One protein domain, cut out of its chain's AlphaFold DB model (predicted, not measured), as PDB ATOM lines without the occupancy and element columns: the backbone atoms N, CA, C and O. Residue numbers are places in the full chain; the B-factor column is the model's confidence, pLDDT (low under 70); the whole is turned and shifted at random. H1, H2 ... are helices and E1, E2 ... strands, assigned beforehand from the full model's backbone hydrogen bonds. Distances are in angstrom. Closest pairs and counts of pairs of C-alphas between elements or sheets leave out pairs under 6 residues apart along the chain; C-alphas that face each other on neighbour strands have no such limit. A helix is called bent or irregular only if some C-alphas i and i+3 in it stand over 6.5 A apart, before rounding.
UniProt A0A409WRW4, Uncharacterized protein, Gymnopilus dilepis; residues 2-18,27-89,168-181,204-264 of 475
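Overview. This is residues 2 to 18, 27 to 89, 168 to 181 and 204 to 264 of the 475 residues of an uncharacterized protein of Gymnopilus dilepis (UniProt A0A409WRW4). A small, strongly twisted sheet of four strands has the helix H5 laid lengthwise over one face, and off the end of E3 a cluster of short helices is gathered at H4. H1 and H3 pack on H4, and H2 folds back beside H1 as a hairpin. The printed part has 155 residues, with five named helices and four named strands in the order H1 H2 H3 E1 E2 E3 H4 E4 H5; under half of the residues are in these elements, and the class is mixed, helices and strands. The sheet runs E1 E3 E2 E4 and is mixed. The whole is compact, with a radius of gyration of the C-alphas of 15.9 A and spans of 45 by 40 by 40 A.

Along the chain. Residues 2 to 18 hold no named element. H1 is residues 35 to 41, beginning at C-alpha 35 (107.538, 192.301, 212.817); H2 is 43 to 49 and H3 is 54 to 61. H2 is irregular, with C-alphas 44 and 47 8.0 A apart. E1 is residues 77 to 79, E2 172 to 178, 19.3 A long, and E3 206 to 211, 15.5 A. H4 is residues 213 to 218, E4 245 to 250, 15.9 A, and H5 253 to 264, 17.6 A, ending at C-alpha 264 (90.556, 187.771, 209.550). H5 is only just irregular: C-alphas 254 and 257 are 6.8 A apart.

Arrangement. E1 and E3 are antiparallel, with N 79 and O 206 at 2.8 A. E3 and E2 are antiparallel, with N 174 and O 209 at 2.8 A. E2 and E4 are parallel, with N 175 and O 246 at 2.7 A. H5 makes two layers with the sheet, a helix on one face: it is over E3 and E2 at a height of 8.6 A and runs along the strands, at 1 degrees to E3 on the local plane. H4, the hub, only grazes the sheet with residues 213 to 217. H5 touches H4 with residues 260 to 264 alone, about perpendicular at 86 degrees; their closest C-alphas, Leu 215 and His 264, are 6.0 A apart. H1 touches H4 at a shallow tilt of 8 degrees, opposite ways, the closest C-alphas being Val 41 and Leu 214, 6.4 A. H3 touches H4 at 35.5 degrees, only just a steep tilt, closest at Arg 58 and Leu 218, C-alphas 7.2 A apart. H1 and H2 form a helical hairpin, closest at the C-alphas of Met 39 and Glu 46, 5.3 A. Every O i to N i+4 pair is within hydrogen-bond range in H1, H3 and H4; H5 has 6 of 8, and H2 1 of 3 beside 3 of 4 O i to N i+3 pairs.

Size, cuts and confidence. The C-alphas farthest apart, Pro 2 and Leu 27, are 51.2 A apart. Three cuts leave C-alpha gaps of 9.1 A from 18 to 27, 27.7 A from 89 to 168 and 11.6 A from 181 to 204. The links H3 to E1 and H4 to E4 are long. Mean pLDDT of the printed part is 87.3; residues 2 to 6, 69 to 70, 85 to 89, 181 and 229 to 232 are under 70.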
ATOM      1  N   PRO A   2      90.082 208.881 243.923       39.88
ATOM      2  CA  PRO A   2      89.209 208.948 242.756       39.88
ATOM      3  C   PRO A   2      89.860 208.184 241.599       39.88
ATOM      4  O   PRO A   2      90.959 208.518 241.161       39.88
ATOM      5  N   CYS A   3      89.200 207.125 241.132       41.75
ATOM      6  CA  CYS A   3      89.595 206.413 239.926       41.75
ATOM      7  C   CYS A   3      89.476 207.387 238.752       41.75
ATOM      8  O   CYS A   3      88.376 207.653 238.280       41.75
ATOM      9  N   SER A   4      90.599 207.946 238.294       50.84
ATOM     10  CA  SER A   4      90.645 208.739 237.066       50.84
ATOM     11  C   SER A   4      89.980 207.929 235.953       50.84
ATOM     12  O   SER A   4      90.462 206.834 235.646       50.84
ATOM     13  N   HIS A   5      88.872 208.426 235.393       50.91
ATOM     14  CA  HIS A   5      88.138 207.763 234.316       50.91
ATOM     15  C   HIS A   5      89.122 207.338 233.221       50.91
ATOM     16  O   HIS A   5      89.712 208.177 232.531       50.91
ATOM     17  N   LYS A   6      89.373 206.028 233.116       69.25
ATOM     18  CA  LYS A   6      90.314 205.481 232.141       69.25
ATOM     19  C   LYS A   6      89.688 205.658 230.765       69.25
ATOM     20  O   LYS A   6      88.769 204.937 230.396       69.25
ATOM     21  N   ARG A   7      90.174 206.650 230.018       83.38
ATOM     22  CA  ARG A   7      89.784 206.861 228.622       83.38
ATOM     23  C   ARG A   7      90.082 205.596 227.821       83.38
ATOM     24  O   ARG A   7      91.149 205.003 227.984       83.38
ATOM     25  N   ILE A   8      89.153 205.216 226.946       88.06
ATOM     26  CA  ILE A   8      89.343 204.097 226.020       88.06
ATOM     27  C   ILE A   8      90.569 204.407 225.143       88.06
ATOM     28  O   ILE A   8      90.614 205.485 224.538       88.06
ATOM     29  N   PRO A   9      91.570 203.512 225.077       90.94
ATOM     30  CA  PRO A   9      92.754 203.703 224.248       90.94
ATOM     31  C   PRO A   9      92.369 203.917 222.785       90.94
ATOM     32  O   PRO A   9      91.613 203.133 222.213       90.94
ATOM     33  N   ARG A  10      92.870 205.002 222.188       92.31
ATOM     34  CA  ARG A  10      92.556 205.381 220.809       92.31
ATOM     35  C   ARG A  10      93.681 204.966 219.876       92.31
ATOM     36  O   ARG A  10      94.815 205.419 220.024       92.31
ATOM     37  N   LEU A  11      93.335 204.157 218.887       94.25
ATOM     38  CA  LEU A  11      94.209 203.803 217.786       94.25
ATOM     39  C   LEU A  11      94.306 204.976 216.818       94.25
ATOM     40  O   LEU A  11      93.324 205.662 216.522       94.25
ATOM     41  N   SER A  12      95.517 205.206 216.327       93.75
ATOM     42  CA  SER A  12      95.787 206.212 215.309       93.75
ATOM     43  C   SER A  12      96.430 205.540 214.110       93.75
ATOM     44  O   SER A  12      97.203 204.598 214.273       93.75
ATOM     45  N   LEU A  13      96.088 206.012 212.915       95.44
ATOM     46  CA  LEU A  13      96.659 205.517 211.672       95.44
ATOM     47  C   LEU A  13      97.551 206.589 211.044       95.44
ATOM     48  O   LEU A  13      97.302 207.792 211.165       95.44
ATOM     49  N   LEU A  14      98.617 206.137 210.401       95.56
ATOM     50  CA  LEU A  14      99.436 206.911 209.488       95.56
ATOM     51  C   LEU A  14      98.628 207.213 208.216       95.56
ATOM     52  O   LEU A  14      97.755 206.430 207.846       95.56
ATOM     53  N   PRO A  15      98.921 208.324 207.524       93.75
ATOM     54  CA  PRO A  15      98.323 208.577 206.222       93.75
ATOM     55  C   PRO A  15      98.710 207.473 205.231       93.75
ATOM     56  O   PRO A  15      99.839 206.962 205.261       93.75
ATOM     57  N   SER A  16      97.774 207.133 204.348       91.50
ATOM     58  CA  SER A  16      97.988 206.212 203.234       91.50
ATOM     59  C   SER A  16      99.150 206.687 202.368       91.50
ATOM     60  O   SER A  16      99.366 207.889 202.203       91.50
ATOM     61  N   LEU A  17      99.924 205.741 201.839       90.00
ATOM     62  CA  LEU A  17     100.929 206.069 200.838       90.00
ATOM     63  C   LEU A  17     100.199 206.469 199.556       90.00
ATOM     64  O   LEU A  17      99.309 205.752 199.105       90.00
ATOM     65  N   LEU A  18     100.554 207.627 199.001       83.19
ATOM     66  CA  LEU A  18     100.058 208.022 197.689       83.19
ATOM     67  C   LEU A  18     100.556 207.008 196.645       83.19
ATOM     68  O   LEU A  18     101.677 206.502 196.795       83.19
ATOM     69  N   LEU A  27      97.513 201.754 191.701       81.12
ATOM     70  CA  LEU A  27      97.297 200.861 192.825       81.12
ATOM     71  C   LEU A  27      98.017 201.410 194.068       81.12
ATOM     72  O   LEU A  27      99.167 201.853 193.989       81.12
ATOM     73  N   PRO A  28      97.353 201.427 195.237       85.81
ATOM     74  CA  PRO A  28      97.958 201.951 196.450       85.81
ATOM     75  C   PRO A  28      99.094 201.045 196.933       85.81
ATOM     76  O   PRO A  28      98.994 199.820 196.918       85.81
ATOM     77  N   LYS A  29     100.177 201.656 197.425       89.69
ATOM     78  CA  LYS A  29     101.311 200.926 197.999       89.69
ATOM     79  C   LYS A  29     101.054 200.590 199.466       89.69
ATOM     80  O   LYS A  29     100.737 201.467 200.271       89.69
ATOM     81  N   GLU A  30     101.273 199.334 199.836       93.50
ATOM     82  CA  GLU A  30     101.192 198.888 201.227       93.50
ATOM     83  C   GLU A  30     102.488 199.176 202.006       93.50
ATOM     84  O   GLU A  30     103.604 199.026 201.498       93.50
ATOM     85  N   ARG A  31     102.346 199.607 203.267       95.38
ATOM     86  CA  ARG A  31     103.480 199.779 204.188       95.38
ATOM     87  C   ARG A  31     103.983 198.421 204.670       95.38
ATOM     88  O   ARG A  31     103.207 197.508 204.924       95.38
ATOM     89  N   ARG A  32     105.295 198.306 204.890       95.75
ATOM     90  CA  ARG A  32     105.856 197.127 205.554       95.75
ATOM     91  C   ARG A  32     105.372 197.079 207.004       95.75
ATOM     92  O   ARG A  32     105.490 198.066 207.724       95.75
ATOM     93  N   ILE A  33     104.868 195.921 207.416       94.81
ATOM     94  CA  ILE A  33     104.465 195.670 208.800       94.81
ATOM     95  C   ILE A  33     105.704 195.458 209.662       94.81
ATOM     96  O   ILE A  33     106.625 194.736 209.273       94.81
ATOM     97  N   ASP A  34     105.712 196.095 210.828       92.56
ATOM     98  CA  ASP A  34     106.760 195.920 211.820       92.56
ATOM     99  C   ASP A  34     106.611 194.555 212.509       92.56
ATOM    100  O   ASP A  34     105.688 194.329 213.292       92.56
ATOM    101  N   MET A  35     107.528 193.635 212.211       93.62
ATOM    102  CA  MET A  35     107.538 192.301 212.817       93.62
ATOM    103  C   MET A  35     107.794 192.361 214.322       93.62
ATOM    104  O   MET A  35     107.283 191.510 215.046       93.62
ATOM    105  N   ALA A  36     108.523 193.369 214.818       91.75
ATOM    106  CA  ALA A  36     108.744 193.532 216.253       91.75
ATOM    107  C   ALA A  36     107.423 193.763 216.995       91.75
ATOM    108  O   ALA A  36     107.214 193.206 218.071       91.75
ATOM    109  N   LEU A  37     106.496 194.502 216.380       90.94
ATOM    110  CA  LEU A  37     105.163 194.712 216.932       90.94
ATOM    111  C   LEU A  37     104.346 193.413 216.985       90.94
ATOM    112  O   LEU A  37     103.649 193.167 217.964       90.94
ATOM    113  N   LEU A  38     104.424 192.571 215.950       92.62
ATOM    114  CA  LEU A  38     103.726 191.280 215.945       92.62
ATOM    115  C   LEU A  38     104.283 190.332 217.019       92.62
ATOM    116  O   LEU A  38     103.506 189.656 217.697       92.62
ATOM    117  N   MET A  39     105.607 190.332 217.211       91.81
ATOM    118  CA  MET A  39     106.283 189.550 218.254       91.81
ATOM    119  C   MET A  39     105.936 190.049 219.666       91.81
ATOM    120  O   MET A  39     105.724 189.229 220.550       91.81
ATOM    121  N   ASP A  40     105.784 191.359 219.883       89.06
ATOM    122  CA  ASP A  40     105.315 191.908 221.169       89.06
ATOM    123  C   ASP A  40     103.878 191.457 221.500       89.06
ATOM    124  O   ASP A  40     103.551 191.106 222.636       89.06
ATOM    125  N   VAL A  41     103.013 191.394 220.484       89.69
ATOM    126  CA  VAL A  41     101.613 190.970 220.641       89.69
ATOM    127  C   VAL A  41     101.504 189.462 220.884       89.69
ATOM    128  O   VAL A  41     100.682 189.032 221.700       89.69
ATOM    129  N   SER A  42     102.326 188.650 220.214       90.25
ATOM    130  CA  SER A  42     102.323 187.183 220.328       90.25
ATOM    131  C   SER A  42     103.745 186.616 220.469       90.25
ATOM    132  O   SER A  42     104.238 185.959 219.549       90.25
ATOM    133  N   PRO A  43     104.409 186.819 221.623       90.25
ATOM    134  CA  PRO A  43     105.788 186.365 221.843       90.25
ATOM    135  C   PRO A  43     105.940 184.840 221.769       90.25
ATOM    136  O   PRO A  43     106.996 184.329 221.425       90.25
ATOM    137  N   ASP A  44     104.859 184.096 222.006       88.56
ATOM    138  CA  ASP A  44     104.784 182.639 221.841       88.56
ATOM    139  C   ASP A  44     104.990 182.164 220.392       88.56
ATOM    140  O   ASP A  44     105.241 180.983 220.160       88.56
ATOM    141  N   ARG A  45     104.876 183.067 219.412       90.19
ATOM    142  CA  ARG A  45     104.996 182.772 217.977       90.19
ATOM    143  C   ARG A  45     106.233 183.407 217.337       90.19
ATOM    144  O   ARG A  45     106.359 183.370 216.116       90.19
ATOM    145  N   GLU A  46     107.141 183.966 218.134       92.81
ATOM    146  CA  GLU A  46     108.327 184.696 217.664       92.81
ATOM    147  C   GLU A  46     109.190 183.874 216.688       92.81
ATOM    148  O   GLU A  46     109.452 184.315 215.567       92.81
ATOM    149  N   ASP A  47     109.572 182.652 217.064       92.31
ATOM    150  CA  ASP A  47     110.427 181.791 216.230       92.31
ATOM    151  C   ASP A  47     109.751 181.364 214.922       92.31
ATOM    152  O   ASP A  47     110.403 181.152 213.896       92.31
ATOM    153  N   TRP A  48     108.425 181.233 214.940       92.06
ATOM    154  CA  TRP A  48     107.638 180.943 213.748       92.06
ATOM    155  C   TRP A  48     107.572 182.170 212.824       92.06
ATOM    156  O   TRP A  48     107.918 182.047 211.649       92.06
ATOM    157  N   MET A  49     107.278 183.364 213.354       94.06
ATOM    158  CA  MET A  49     107.202 184.607 212.565       94.06
ATOM    159  C   MET A  49     108.540 185.004 211.933       94.06
ATOM    160  O   MET A  49     108.558 185.477 210.801       94.06
ATOM    161  N   LYS A  50     109.670 184.784 212.619       94.94
ATOM    162  CA  LYS A  50     111.012 185.103 212.090       94.94
ATOM    163  C   LYS A  50     111.358 184.363 210.795       94.94
ATOM    164  O   LYS A  50     112.232 184.816 210.060       94.94
ATOM    165  N   ARG A  51     110.712 183.224 210.533       96.12
ATOM    166  CA  ARG A  51     110.987 182.366 209.371       96.12
ATOM    167  C   ARG A  51     110.077 182.643 208.178       96.12
ATOM    168  O   ARG A  51     110.301 182.054 207.129       96.12
ATOM    169  N   MET A  52     109.070 183.502 208.335       95.88
ATOM    170  CA  MET A  52     108.021 183.708 207.341       95.88
ATOM    171  C   MET A  52     107.913 185.159 206.895       95.88
ATOM    172  O   MET A  52     108.176 186.111 207.631       95.88
ATOM    173  N   THR A  53     107.474 185.326 205.661       96.00
ATOM    174  CA  THR A  53     107.069 186.614 205.112       96.00
ATOM    175  C   THR A  53     105.689 187.017 205.634       96.00
ATOM    176  O   THR A  53     104.870 186.188 206.026       96.00
ATOM    177  N   THR A  54     105.371 188.313 205.581       94.94
ATOM    178  CA  THR A  54     104.043 188.825 205.968       94.94
ATOM    179  C   THR A  54     102.903 188.142 205.204       94.94
ATOM    180  O   THR A  54     101.829 187.931 205.766       94.94
ATOM    181  N   GLY A  55     103.120 187.802 203.928       94.69
ATOM    182  CA  GLY A  55     102.135 187.110 203.097       94.69
ATOM    183  C   GLY A  55     101.865 185.685 203.580       94.69
ATOM    184  O   GLY A  55     100.709 185.315 203.753       94.69
ATOM    185  N   GLU A  56     102.917 184.922 203.881       95.31
ATOM    186  CA  GLU A  56     102.797 183.559 204.421       95.31
ATOM    187  C   GLU A  56     102.095 183.552 205.781       95.31
ATOM    188  O   GLU A  56     101.163 182.777 205.989       95.31
ATOM    189  N   ILE A  57     102.451 184.492 206.667       95.06
ATOM    190  CA  ILE A  57     101.803 184.647 207.978       95.06
ATOM    191  C   ILE A  57     100.297 184.920 207.807       95.06
ATOM    192  O   ILE A  57      99.482 184.354 208.536       95.06
ATOM    193  N   ARG A  58      99.901 185.768 206.847       95.19
ATOM    194  CA  ARG A  58      98.479 186.050 206.564       95.19
ATOM    195  C   ARG A  58      97.728 184.811 206.094       95.19
ATOM    196  O   ARG A  58      96.590 184.616 206.512       95.19
ATOM    197  N   GLU A  59      98.344 184.005 205.237       93.25
ATOM    198  CA  GLU A  59      97.723 182.791 204.709       93.25
ATOM    199  C   GLU A  59      97.606 181.680 205.753       93.25
ATOM    200  O   GLU A  59      96.619 180.946 205.738       93.25
ATOM    201  N   GLU A  60      98.569 181.564 206.668       92.25
ATOM    202  CA  GLU A  60      98.553 180.531 207.710       92.25
ATOM    203  C   GLU A  60      97.649 180.892 208.895       92.25
ATOM    204  O   GLU A  60      97.009 180.013 209.471       92.25
ATOM    205  N   LEU A  61      97.558 182.177 209.263       91.44
ATOM    206  CA  LEU A  61      96.750 182.610 210.410       91.44
ATOM    207  C   LEU A  61      95.290 182.914 210.078       91.44
ATOM    208  O   LEU A  61      94.515 183.170 211.005       91.44
ATOM    209  N   LYS A  62      94.899 182.923 208.796       92.25
ATOM    210  CA  LYS A  62      93.512 183.218 208.421       92.25
ATOM    211  C   LYS A  62      92.548 182.253 209.108       92.25
ATOM    212  O   LYS A  62      92.795 181.054 209.230       92.25
ATOM    213  N   LEU A  63      91.427 182.793 209.558       90.38
ATOM    214  CA  LEU A  63      90.357 182.008 210.148       90.38
ATOM    215  C   LEU A  63      89.583 181.324 209.030       90.38
ATOM    216  O   LEU A  63      89.144 181.988 208.097       90.38
ATOM    217  N   ASP A  64      89.373 180.018 209.158       86.81
ATOM    218  CA  ASP A  64      88.485 179.278 208.269       86.81
ATOM    219  C   ASP A  64      87.072 179.214 208.885       86.81
ATOM    220  O   ASP A  64      86.842 178.456 209.844       86.81
ATOM    221  N   PRO A  65      86.116 180.048 208.426       81.62
ATOM    222  CA  PRO A  65      84.726 179.964 208.836       81.62
ATOM    223  C   PRO A  65      84.070 178.679 208.342       81.62
ATOM    224  O   PRO A  65      83.377 178.669 207.334       81.62
ATOM    225  N   LYS A  66      84.165 177.606 209.138       79.38
ATOM    226  CA  LYS A  66      83.361 176.387 208.914       79.38
ATOM    227  C   LYS A  66      81.852 176.675 208.890       79.38
ATOM    228  O   LYS A  66      81.100 175.960 208.240       79.38
ATOM    229  N   SER A  67      81.404 177.701 209.618       77.00
ATOM    230  CA  SER A  67      80.032 178.209 209.576       77.00
ATOM    231  C   SER A  67      80.010 179.704 209.917       77.00
ATOM    232  O   SER A  67      80.535 180.086 210.966       77.00
ATOM    233  N   PRO A  68      79.389 180.560 209.084       70.00
ATOM    234  CA  PRO A  68      79.338 182.002 209.332       70.00
ATOM    235  C   PRO A  68      78.495 182.357 210.565       70.00
ATOM    236  O   PRO A  68      78.762 183.346 211.237       70.00
ATOM    237  N   LYS A  69      77.497 181.535 210.916       66.94
ATOM    238  CA  LYS A  69      76.553 181.839 212.007       66.94
ATOM    239  C   LYS A  69      77.087 181.541 213.409       66.94
ATOM    240  O   LYS A  69      76.510 182.017 214.377       66.94
ATOM    241  N   SER A  70      78.143 180.737 213.531       59.94
ATOM    242  CA  SER A  70      78.686 180.317 214.831       59.94
ATOM    243  C   SER A  70      79.993 181.015 215.197       59.94
ATOM    244  O   SER A  70      80.613 180.671 216.202       59.94
ATOM    245  N   GLN A  71      80.455 181.960 214.376       81.31
ATOM    246  CA  GLN A  71      81.719 182.638 214.608       81.31
ATOM    247  C   GLN A  71      81.518 184.016 215.216       81.31
ATOM    248  O   GLN A  71      80.916 184.896 214.608       81.31
ATOM    249  N   TRP A  72      82.153 184.207 216.376       90.25
ATOM    250  CA  TRP A  72      82.261 185.466 217.118       90.25
ATOM    251  C   TRP A  72      82.549 186.683 216.221       90.25
ATOM    252  O   TRP A  72      82.062 187.773 216.496       90.25
ATOM    253  N   LEU A  73      83.283 186.491 215.123       89.94
ATOM    254  CA  LEU A  73      83.683 187.527 214.173       89.94
ATOM    255  C   LEU A  73      82.499 188.242 213.491       89.94
ATOM    256  O   LEU A  73      82.613 189.421 213.170       89.94
ATOM    257  N   TYR A  74      81.360 187.566 213.312       90.69
ATOM    258  CA  TYR A  74      80.168 188.135 212.666       90.69
ATOM    259  C   TYR A  74      79.229 188.864 213.640       90.69
ATOM    260  O   TYR A  74      78.224 189.430 213.217       90.69
ATOM    261  N   HIS A  75      79.543 188.901 214.939       91.31
ATOM    262  CA  HIS A  75      78.692 189.524 215.959       91.31
ATOM    263  C   HIS A  75      78.943 191.035 216.108       91.31
ATOM    264  O   HIS A  75      79.005 191.553 217.221       91.31
ATOM    265  N   ALA A  76      79.103 191.768 215.003       93.06
ATOM    266  CA  ALA A  76      79.246 193.220 215.065       93.06
ATOM    267  C   ALA A  76      77.970 193.862 215.638       93.06
ATOM    268  O   ALA A  76      76.862 193.585 215.177       93.06
ATOM    269  N   LYS A  77      78.120 194.735 216.640       93.12
ATOM    270  CA  LYS A  77      76.993 195.402 217.301       93.12
ATOM    271  C   LYS A  77      76.957 196.877 216.934       93.12
ATOM    272  O   LYS A  77      77.863 197.623 217.293       93.12
ATOM    273  N   VAL A  78      75.890 197.296 216.261       93.56
ATOM    274  CA  VAL A  78      75.606 198.711 215.996       93.56
ATOM    275  C   VAL A  78      74.973 199.333 217.242       93.56
ATOM    276  O   VAL A  78      74.107 198.726 217.874       93.56
ATOM    277  N   ARG A  79      75.431 200.524 217.623       91.88
ATOM    278  CA  ARG A  79      74.875 201.339 218.704       91.88
ATOM    279  C   ARG A  79      74.658 202.758 218.187       91.88
ATOM    280  O   ARG A  79      75.619 203.408 217.774       91.88
ATOM    281  N   ASP A  80      73.419 203.227 218.261       85.69
ATOM    282  CA  ASP A  80      73.053 204.574 217.813       85.69
ATOM    283  C   ASP A  80      73.281 205.629 218.918       85.69
ATOM    284  O   ASP A  80      73.712 206.739 218.624       85.69
ATOM    285  N   ASP A  81      73.174 205.243 220.198       78.19
ATOM    286  CA  ASP A  81      73.300 206.146 221.359       78.19
ATOM    287  C   ASP A  81      74.563 205.892 222.203       78.19
ATOM    288  O   ASP A  81      74.518 205.725 223.426       78.19
ATOM    289  N   PHE A  82      75.731 205.797 221.565       76.31
ATOM    290  CA  PHE A  82      76.968 205.519 222.299       76.31
ATOM    291  C   PHE A  82      77.634 206.795 222.829       76.31
ATOM    292  O   PHE A  82      78.345 207.499 222.107       76.31
ATOM    293  N   SER A  83      77.497 207.051 224.134       78.00
ATOM    294  CA  SER A  83      78.335 208.037 224.816       78.00
ATOM    295  C   SER A  83      79.697 207.399 225.156       78.00
ATOM    296  O   SER A  83      79.838 206.540 226.030       78.00
ATOM    297  N   ILE A  84      80.746 207.805 224.427       72.56
ATOM    298  CA  ILE A  84      82.119 207.279 224.606       72.56
ATOM    299  C   ILE A  84      82.601 207.455 226.058       72.56
ATOM    300  O   ILE A  84      83.414 206.676 226.560       72.56
ATOM    301  N   TYR A  85      82.093 208.483 226.741       67.12
ATOM    302  CA  TYR A  85      82.513 208.849 228.084       67.12
ATOM    303  C   TYR A  85      81.861 207.994 229.175       67.12
ATOM    304  O   TYR A  85      82.581 207.558 230.075       67.12
ATOM    305  N   GLU A  86      80.566 207.675 229.099       66.88
ATOM    306  CA  GLU A  86      79.910 206.908 230.172       66.88
ATOM    307  C   GLU A  86      80.267 205.421 230.111       66.88
ATOM    308  O   GLU A  86      80.516 204.800 231.148       66.88
ATOM    309  N   ASP A  87      80.388 204.848 228.909       63.31
ATOM    310  CA  ASP A  87      80.641 203.407 228.759       63.31
ATOM    311  C   ASP A  87      82.120 203.020 228.964       63.31
ATOM    312  O   ASP A  87      82.463 201.839 229.048       63.31
ATOM    313  N   SER A  88      83.008 204.016 229.102       57.69
ATOM    314  CA  SER A  88      84.418 203.815 229.472       57.69
ATOM    315  C   SER A  88      84.601 203.380 230.932       57.69
ATOM    316  O   SER A  88      85.595 202.733 231.266       57.69
ATOM    317  N   SER A  89      83.636 203.707 231.804       51.75
ATOM    318  CA  SER A  89      83.710 203.414 233.244       51.75
ATOM    319  C   SER A  89      83.028 202.101 233.634       51.75
ATOM    320  O   SER A  89      83.316 201.557 234.699       51.75
ATOM    321  N   LEU A 168      93.122 181.619 218.434       78.25
ATOM    322  CA  LEU A 168      92.783 182.606 217.402       78.25
ATOM    323  C   LEU A 168      91.370 183.201 217.604       78.25
ATOM    324  O   LEU A 168      90.710 183.607 216.654       78.25
ATOM    325  N   GLY A 169      90.883 183.213 218.847       88.69
ATOM    326  CA  GLY A 169      89.582 183.748 219.234       88.69
ATOM    327  C   GLY A 169      89.572 185.276 219.363       88.69
ATOM    328  O   GLY A 169      90.569 185.938 219.040       88.69
ATOM    329  N   PRO A 170      88.461 185.849 219.860       92.06
ATOM    330  CA  PRO A 170      88.368 187.274 220.126       92.06
ATOM    331  C   PRO A 170      89.289 187.632 221.291       92.06
ATOM    332  O   PRO A 170      89.305 186.975 222.330       92.06
ATOM    333  N   THR A 171      90.063 188.692 221.107       92.88
ATOM    334  CA  THR A 171      91.035 189.176 222.101       92.88
ATOM    335  C   THR A 171      90.708 190.580 222.580       92.88
ATOM    336  O   THR A 171      91.041 190.923 223.706       92.88
ATOM    337  N   HIS A 172      90.056 191.375 221.729       94.06
ATOM    338  CA  HIS A 172      89.729 192.776 221.960       94.06
ATOM    339  C   HIS A 172      88.366 193.103 221.363       94.06
ATOM    340  O   HIS A 172      87.875 192.399 220.475       94.06
ATOM    341  N   LEU A 173      87.792 194.212 221.823       95.44
ATOM    342  CA  LEU A 173      86.609 194.813 221.225       95.44
ATOM    343  C   LEU A 173      86.997 196.140 220.566       95.44
ATOM    344  O   LEU A 173      87.344 197.113 221.239       95.44
ATOM    345  N   LEU A 174      86.957 196.172 219.239       96.75
ATOM    346  CA  LEU A 174      87.211 197.362 218.445       96.75
ATOM    347  C   LEU A 174      85.937 198.201 218.357       96.75
ATOM    348  O   LEU A 174      84.949 197.801 217.753       96.75
ATOM    349  N   ILE A 175      85.976 199.383 218.951       95.62
ATOM    350  CA  ILE A 175      84.919 200.384 218.879       95.62
ATOM    351  C   ILE A 175      85.229 201.295 217.700       95.62
ATOM    352  O   ILE A 175      86.216 202.036 217.701       95.62
ATOM    353  N   VAL A 176      84.378 201.235 216.691       96.00
ATOM    354  CA  VAL A 176      84.518 201.949 215.429       96.00
ATOM    355  C   VAL A 176      83.497 203.072 215.389       96.00
ATOM    356  O   VAL A 176      82.322 202.854 215.660       96.00
ATOM    357  N   HIS A 177      83.933 204.278 215.047       95.00
ATOM    358  CA  HIS A 177      83.038 205.415 214.830       95.00
ATOM    359  C   HIS A 177      83.459 206.186 213.588       95.00
ATOM    360  O   HIS A 177      84.628 206.142 213.180       95.00
ATOM    361  N   ALA A 178      82.504 206.902 213.002       92.94
ATOM    362  CA  ALA A 178      82.759 207.703 211.824       92.94
ATOM    363  C   ALA A 178      83.752 208.800 212.195       92.94
ATOM    364  O   ALA A 178      83.616 209.491 213.212       92.94
ATOM    365  N   LYS A 179      84.776 208.974 211.366       88.38
ATOM    366  CA  LYS A 179      85.576 210.184 211.399       88.38
ATOM    367  C   LYS A 179      84.610 211.280 210.988       88.38
ATOM    368  O   LYS A 179      84.231 211.342 209.822       88.38
ATOM    369  N   THR A 180      84.197 212.115 211.939       78.50
ATOM    370  CA  THR A 180      83.493 213.345 211.598       78.50
ATOM    371  C   THR A 180      84.397 214.035 210.601       78.50
ATOM    372  O   THR A 180      85.530 214.403 210.931       78.50
ATOM    373  N   SER A 181      83.972 214.068 209.332       66.12
ATOM    374  CA  SER A 181      84.680 214.872 208.359       66.12
ATOM    375  C   SER A 181      84.678 216.236 209.016       66.12
ATOM    376  O   SER A 181      83.622 216.806 209.301       66.12
ATOM    377  N   SER A 204      76.574 209.947 216.460       80.12
ATOM    378  CA  SER A 204      77.588 209.255 215.683       80.12
ATOM    379  C   SER A 204      77.362 207.768 215.876       80.12
ATOM    380  O   SER A 204      77.689 207.236 216.932       80.12
ATOM    381  N   LYS A 205      76.859 207.098 214.841       90.00
ATOM    382  CA  LYS A 205      76.750 205.642 214.783       90.00
ATOM    383  C   LYS A 205      78.080 205.008 215.197       90.00
ATOM    384  O   LYS A 205      79.137 205.328 214.636       90.00
ATOM    385  N   VAL A 206      78.029 204.131 216.193       93.38
ATOM    386  CA  VAL A 206      79.185 203.381 216.690       93.38
ATOM    387  C   VAL A 206      78.965 201.903 216.426       93.38
ATOM    388  O   VAL A 206      77.863 201.388 216.598       93.38
ATOM    389  N   VAL A 207      80.016 201.204 216.017       95.38
ATOM    390  CA  VAL A 207      79.982 199.755 215.824       95.38
ATOM    391  C   VAL A 207      81.049 199.107 216.688       95.38
ATOM    392  O   VAL A 207      82.219 199.476 216.634       95.38
ATOM    393  N   GLU A 208      80.646 198.137 217.498       95.56
ATOM    394  CA  GLU A 208      81.551 197.294 218.270       95.56
ATOM    395  C   GLU A 208      81.831 196.015 217.485       95.56
ATOM    396  O   GLU A 208      80.910 195.254 217.182       95.56
ATOM    397  N   VAL A 209      83.097 195.779 217.156       95.94
ATOM    398  CA  VAL A 209      83.543 194.626 216.371       95.94
ATOM    399  C   VAL A 209      84.568 193.843 217.188       95.94
ATOM    400  O   VAL A 209      85.570 194.415 217.620       95.94
ATOM    401  N   PRO A 210      84.363 192.545 217.433       95.19
ATOM    402  CA  PRO A 210      85.352 191.733 218.114       95.19
ATOM    403  C   PRO A 210      86.514 191.481 217.154       95.19
ATOM    404  O   PRO A 210      86.309 191.252 215.962       95.19
ATOM    405  N   ILE A 211      87.742 191.523 217.665       95.75
ATOM    406  CA  ILE A 211      88.941 191.305 216.850       95.75
ATOM    407  C   ILE A 211      89.921 190.357 217.533       95.75
ATOM    408  O   ILE A 211      90.028 190.291 218.766       95.75
ATOM    409  N   ASN A 212      90.699 189.666 216.712       94.75
ATOM    410  CA  ASN A 212      91.968 189.096 217.122       94.75
ATOM    411  C   ASN A 212      93.058 190.148 216.858       94.75
ATOM    412  O   ASN A 212      93.259 190.568 215.724       94.75
ATOM    413  N   ASP A 213      93.720 190.621 217.909       94.62
ATOM    414  CA  ASP A 213      94.744 191.668 217.853       94.62
ATOM    415  C   ASP A 213      95.877 191.358 216.873       94.62
ATOM    416  O   ASP A 213      96.266 192.235 216.104       94.62
ATOM    417  N   LEU A 214      96.371 190.119 216.864       94.50
ATOM    418  CA  LEU A 214      97.444 189.685 215.983       94.50
ATOM    419  C   LEU A 214      97.010 189.778 214.518       94.50
ATOM    420  O   LEU A 214      97.698 190.411 213.719       94.50
ATOM    421  N   LEU A 215      95.849 189.210 214.176       95.62
ATOM    422  CA  LEU A 215      95.294 189.299 212.822       95.62
ATOM    423  C   LEU A 215      94.963 190.736 212.428       95.62
ATOM    424  O   LEU A 215      95.185 191.124 211.284       95.62
ATOM    425  N   PHE A 216      94.462 191.543 213.357       96.88
ATOM    426  CA  PHE A 216      94.153 192.939 213.090       96.88
ATOM    427  C   PHE A 216      95.424 193.742 212.783       96.88
ATOM    428  O   PHE A 216      95.503 194.376 211.734       96.88
ATOM    429  N   ILE A 217      96.454 193.662 213.630       96.19
ATOM    430  CA  ILE A 217      97.730 194.367 213.421       96.19
ATOM    431  C   ILE A 217      98.415 193.895 212.132       96.19
ATOM    432  O   ILE A 217      98.882 194.722 211.348       96.19
ATOM    433  N   LEU A 218      98.402 192.588 211.861       96.50
ATOM    434  CA  LEU A 218      98.936 191.990 210.632       96.50
ATOM    435  C   LEU A 218      98.244 192.496 209.352       96.50
ATOM    436  O   LEU A 218      98.765 192.339 208.245       96.50
ATOM    437  N   ASN A 219      97.059 193.085 209.464       97.81
ATOM    438  CA  ASN A 219      96.263 193.520 208.324       97.81
ATOM    439  C   ASN A 219      95.957 195.022 208.317       97.81
ATOM    440  O   ASN A 219      95.222 195.481 207.445       97.81
ATOM    441  N   VAL A 220      96.557 195.799 209.224       97.50
ATOM    442  CA  VAL A 220      96.424 197.265 209.277       97.50
ATOM    443  C   VAL A 220      97.818 197.908 209.215       97.50
ATOM    444  O   VAL A 220      98.339 198.383 210.225       97.50
ATOM    445  N   PRO A 221      98.459 197.943 208.031       96.75
ATOM    446  CA  PRO A 221      99.826 198.448 207.868       96.75
ATOM    447  C   PRO A 221     100.011 199.926 208.226       96.75
ATOM    448  O   PRO A 221     101.116 200.358 208.554       96.75
ATOM    449  N   ASN A 222      98.942 200.724 208.175       96.88
ATOM    450  CA  ASN A 222      98.987 202.119 208.601       96.88
ATOM    451  C   ASN A 222      98.880 202.294 210.120       96.88
ATOM    452  O   ASN A 222      98.841 203.432 210.577       96.88
ATOM    453  N   LEU A 223      98.820 201.240 210.935       95.56
ATOM    454  CA  LEU A 223      98.711 201.401 212.383       95.56
ATOM    455  C   LEU A 223      99.924 202.160 212.949       95.56
ATOM    456  O   LEU A 223     101.073 201.752 212.794       95.56
ATOM    457  N   LYS A 224      99.679 203.304 213.595       93.06
ATOM    458  CA  LYS A 224     100.740 204.161 214.130       93.06
ATOM    459  C   LYS A 224     101.182 203.656 215.498       93.06
ATOM    460  O   LYS A 224     100.394 203.651 216.444       93.06
ATOM    461  N   LEU A 225     102.470 203.344 215.624       87.25
ATOM    462  CA  LEU A 225     103.071 203.023 216.913       87.25
ATOM    463  C   LEU A 225     103.197 204.286 217.792       87.25
ATOM    464  O   LEU A 225     103.562 205.363 217.293       87.25
ATOM    465  N   PRO A 226     102.908 204.191 219.102       81.75
ATOM    466  CA  PRO A 226     103.098 205.294 220.035       81.75
ATOM    467  C   PRO A 226     104.595 205.610 220.186       81.75
ATOM    468  O   PRO A 226     105.326 204.921 220.885       81.75
ATOM    469  N   ARG A 227     105.056 206.696 219.547       74.56
ATOM    470  CA  ARG A 227     106.481 207.100 219.501       74.56
ATOM    471  C   ARG A 227     107.148 207.296 220.868       74.56
ATOM    472  O   ARG A 227     108.360 207.179 220.961       74.56
ATOM    473  N   ASN A 228     106.374 207.614 221.906       71.44
ATOM    474  CA  ASN A 228     106.906 208.071 223.194       71.44
ATOM    475  C   ASN A 228     106.798 207.020 224.308       71.44
ATOM    476  O   ASN A 228     107.015 207.347 225.471       71.44
ATOM    477  N   ALA A 229     106.430 205.782 223.982       61.59
ATOM    478  CA  ALA A 229     106.233 204.735 224.973       61.59
ATOM    479  C   ALA A 229     107.006 203.475 224.562       61.59
ATOM    480  O   ALA A 229     106.420 202.585 223.950       61.59
ATOM    481  N   PRO A 230     108.308 203.381 224.897       56.03
ATOM    482  CA  PRO A 230     109.196 202.318 224.412       56.03
ATOM    483  C   PRO A 230     108.814 200.893 224.856       56.03
ATOM    484  O   PRO A 230     109.504 199.950 224.500       56.03
ATOM    485  N   LEU A 231     107.734 200.720 225.627       61.16
ATOM    486  CA  LEU A 231     107.279 199.432 226.164       61.16
ATOM    487  C   LEU A 231     105.747 199.267 226.171       61.16
ATOM    488  O   LEU A 231     105.240 198.325 226.780       61.16
ATOM    489  N   ILE A 232     104.987 200.195 225.574       66.31
ATOM    490  CA  ILE A 232     103.522 200.087 225.564       66.31
ATOM    491  C   ILE A 232     103.092 199.521 224.216       66.31
ATOM    492  O   ILE A 232     103.168 200.201 223.193       66.31
ATOM    493  N   SER A 233     102.619 198.275 224.259       77.62
ATOM    494  CA  SER A 233     101.944 197.600 223.159       77.62
ATOM    495  C   SER A 233     100.867 198.512 222.559       77.62
ATOM    496  O   SER A 233     100.140 199.202 223.279       77.62
ATOM    497  N   VAL A 234     100.757 198.538 221.226       85.38
ATOM    498  CA  VAL A 234      99.794 199.406 220.513       85.38
ATOM    499  C   VAL A 234      98.356 199.159 220.979       85.38
ATOM    500  O   VAL A 234      97.542 200.081 221.038       85.38
ATOM    501  N   LEU A 235      98.065 197.908 221.330       89.81
ATOM    502  CA  LEU A 235      96.813 197.485 221.933       89.81
ATOM    503  C   LEU A 235      97.011 197.235 223.434       89.81
ATOM    504  O   LEU A 235      98.095 196.819 223.843       89.81
ATOM    505  N   PRO A 236      95.991 197.477 224.274       90.50
ATOM    506  CA  PRO A 236      96.035 197.128 225.689       90.50
ATOM    507  C   PRO A 236      96.376 195.654 225.891       90.50
ATOM    508  O   PRO A 236      96.044 194.807 225.071       90.50
ATOM    509  N   ARG A 237      97.006 195.316 227.018       87.75
ATOM    510  CA  ARG A 237      97.223 193.905 227.341       87.75
ATOM    511  C   ARG A 237      95.880 193.206 227.532       87.75
ATOM    512  O   ARG A 237      94.975 193.751 228.170       87.75
ATOM    513  N   ARG A 238      95.785 191.990 226.999       84.50
ATOM    514  CA  ARG A 238      94.630 191.107 227.176       84.50
ATOM    515  C   ARG A 238      94.393 190.873 228.667       84.50
ATOM    516  O   ARG A 238      95.342 190.693 229.429       84.50
ATOM    517  N   MET A 239      93.130 190.862 229.064       81.44
ATOM    518  CA  MET A 239      92.712 190.609 230.438       81.44
ATOM    519  C   MET A 239      91.976 189.271 230.479       81.44
ATOM    520  O   MET A 239      91.246 188.922 229.555       81.44
ATOM    521  N   HIS A 240      92.172 188.496 231.543       77.19
ATOM    522  CA  HIS A 240      91.428 187.254 231.714       77.19
ATOM    523  C   HIS A 240      89.936 187.580 231.895       77.19
ATOM    524  O   HIS A 240      89.599 188.403 232.743       77.19
ATOM    525  N   ARG A 241      89.060 186.933 231.108       81.38
ATOM    526  CA  ARG A 241      87.591 187.131 231.091       81.38
ATOM    527  C   ARG A 241      87.089 188.504 230.629       81.38
ATOM    528  O   ARG A 241      85.896 188.760 230.723       81.38
ATOM    529  N   GLU A 242      87.938 189.373 230.093       85.12
ATOM    530  CA  GLU A 242      87.505 190.670 229.565       85.12
ATOM    531  C   GLU A 242      88.132 190.921 228.193       85.12
ATOM    532  O   GLU A 242      89.320 190.674 227.990       85.12
ATOM    533  N   LEU A 243      87.348 191.461 227.256       90.88
ATOM    534  CA  LEU A 243      87.851 191.950 225.972       90.88
ATOM    535  C   LEU A 243      88.205 193.434 226.122       90.88
ATOM    536  O   LEU A 243      87.291 194.260 226.244       90.88
ATOM    537  N   PRO A 244      89.495 193.823 226.119       91.75
ATOM    538  CA  PRO A 244      89.859 195.224 226.216       91.75
ATOM    539  C   PRO A 244      89.277 196.001 225.033       91.75
ATOM    540  O   PRO A 244      89.396 195.598 223.873       91.75
ATOM    541  N   LYS A 245      88.634 197.127 225.345       93.00
ATOM    542  CA  LYS A 245      88.037 198.029 224.359       93.00
ATOM    543  C   LYS A 245      89.112 198.939 223.766       93.00
ATOM    544  O   LYS A 245      89.899 199.527 224.509       93.00
ATOM    545  N   VAL A 246      89.111 199.102 222.448       94.25
ATOM    546  CA  VAL A 246      89.995 200.033 221.728       94.25
ATOM    547  C   VAL A 246      89.193 200.847 220.728       94.25
ATOM    548  O   VAL A 246      88.301 200.320 220.080       94.25
ATOM    549  N   LEU A 247      89.481 202.141 220.614       94.56
ATOM    550  CA  LEU A 247      88.718 203.066 219.780       94.56
ATOM    551  C   LEU A 247      89.455 203.348 218.469       94.56
ATOM    552  O   LEU A 247      90.604 203.788 218.496       94.56
ATOM    553  N   LEU A 248      88.775 203.202 217.334       95.94
ATOM    554  CA  LEU A 248      89.274 203.589 216.016       95.94
ATOM    555  C   LEU A 248      88.256 204.491 215.306       95.94
ATOM    556  O   LEU A 248      87.070 204.183 215.238       95.94
ATOM    557  N   SER A 249      88.724 205.623 214.781       95.38
ATOM    558  CA  SER A 249      87.928 206.463 213.876       95.38
ATOM    559  C   SER A 249      88.176 206.013 212.447       95.38
ATOM    560  O   SER A 249      89.346 205.945 212.067       95.38
ATOM    561  N   VAL A 250      87.130 205.772 211.660       96.12
ATOM    562  CA  VAL A 250      87.234 205.314 210.260       96.12
ATOM    563  C   VAL A 250      86.402 206.194 209.326       96.12
ATOM    564  O   VAL A 250      85.457 206.823 209.796       96.12
ATOM    565  N   PRO A 251      86.727 206.266 208.024       95.50
ATOM    566  CA  PRO A 251      85.926 207.003 207.050       95.50
ATOM    567  C   PRO A 251      84.459 206.555 206.990       95.50
ATOM    568  O   PRO A 251      83.579 207.394 207.152       95.50
ATOM    569  N   HIS A 252      84.204 205.250 206.827       95.69
ATOM    570  CA  HIS A 252      82.849 204.715 206.626       95.69
ATOM    571  C   HIS A 252      82.575 203.566 207.583       95.69
ATOM    572  O   HIS A 252      83.197 202.511 207.493       95.69
ATOM    573  N   VAL A 253      81.656 203.756 208.525       95.50
ATOM    574  CA  VAL A 253      81.406 202.761 209.579       95.50
ATOM    575  C   VAL A 253      80.653 201.552 209.032       95.50
ATOM    576  O   VAL A 253      80.923 200.434 209.470       95.50
ATOM    577  N   GLU A 254      79.754 201.748 208.059       94.00
ATOM    578  CA  GLU A 254      78.889 200.682 207.536       94.00
ATOM    579  C   GLU A 254      79.674 199.524 206.919       94.00
ATOM    580  O   GLU A 254      79.300 198.367 207.081       94.00
ATOM    581  N   THR A 255      80.767 199.820 206.218       96.81
ATOM    582  CA  THR A 255      81.541 198.801 205.493       96.81
ATOM    583  C   THR A 255      82.742 198.297 206.276       96.81
ATOM    584  O   THR A 255      83.330 197.272 205.924       96.81
ATOM    585  N   PHE A 256      83.113 198.983 207.361       97.50
ATOM    586  CA  PHE A 256      84.312 198.650 208.116       97.50
ATOM    587  C   PHE A 256      84.174 197.334 208.888       97.50
ATOM    588  O   PHE A 256      85.137 196.577 208.961       97.50
ATOM    589  N   SER A 257      82.992 197.010 209.424       96.31
ATOM    590  CA  SER A 257      82.773 195.716 210.090       96.31
ATOM    591  C   SER A 257      82.983 194.545 209.130       96.31
ATOM    592  O   SER A 257      83.702 193.607 209.464       96.31
ATOM    593  N   ASN A 258      82.444 194.636 207.912       96.88
ATOM    594  CA  ASN A 258      82.614 193.609 206.880       96.88
ATOM    595  C   ASN A 258      84.082 193.501 206.449       96.88
ATOM    596  O   ASN A 258      84.604 192.399 206.277       96.88
ATOM    597  N   LEU A 259      84.784 194.639 206.358       98.00
ATOM    598  CA  LEU A 259      86.223 194.650 206.116       98.00
ATOM    599  C   LEU A 259      86.982 193.913 207.226       98.00
ATOM    600  O   LEU A 259      87.832 193.086 206.916       98.00
ATOM    601  N   VAL A 260      86.665 194.145 208.504       97.44
ATOM    602  CA  VAL A 260      87.308 193.437 209.625       97.44
ATOM    603  C   VAL A 260      87.112 191.924 209.518       97.44
ATOM    604  O   VAL A 260      88.086 191.193 209.718       97.44
ATOM    605  N   VAL A 261      85.912 191.455 209.150       96.44
ATOM    606  CA  VAL A 261      85.661 190.025 208.893       96.44
ATOM    607  C   VAL A 261      86.625 189.512 207.822       96.44
ATOM    608  O   VAL A 261      87.370 188.561 208.064       96.44
ATOM    609  N   TYR A 262      86.689 190.195 206.677       97.31
ATOM    610  CA  TYR A 262      87.594 189.840 205.585       97.31
ATOM    611  C   TYR A 262      89.070 189.848 206.001       97.31
ATOM    612  O   TYR A 262      89.823 188.957 205.607       97.31
ATOM    613  N   LEU A 263      89.517 190.810 206.816       97.00
ATOM    614  CA  LEU A 263      90.910 190.848 207.268       97.00
ATOM    615  C   LEU A 263      91.292 189.579 208.041       97.00
ATOM    616  O   LEU A 263      92.438 189.141 207.931       97.00
ATOM    617  N   HIS A 264      90.342 188.985 208.767       95.75
ATOM    618  CA  HIS A 264      90.556 187.771 209.550       95.75
ATOM    619  C   HIS A 264      90.360 186.487 208.736       95.75
ATOM    620  O   HIS A 264      91.096 185.534 208.967       95.75
TER     621      HIS A 264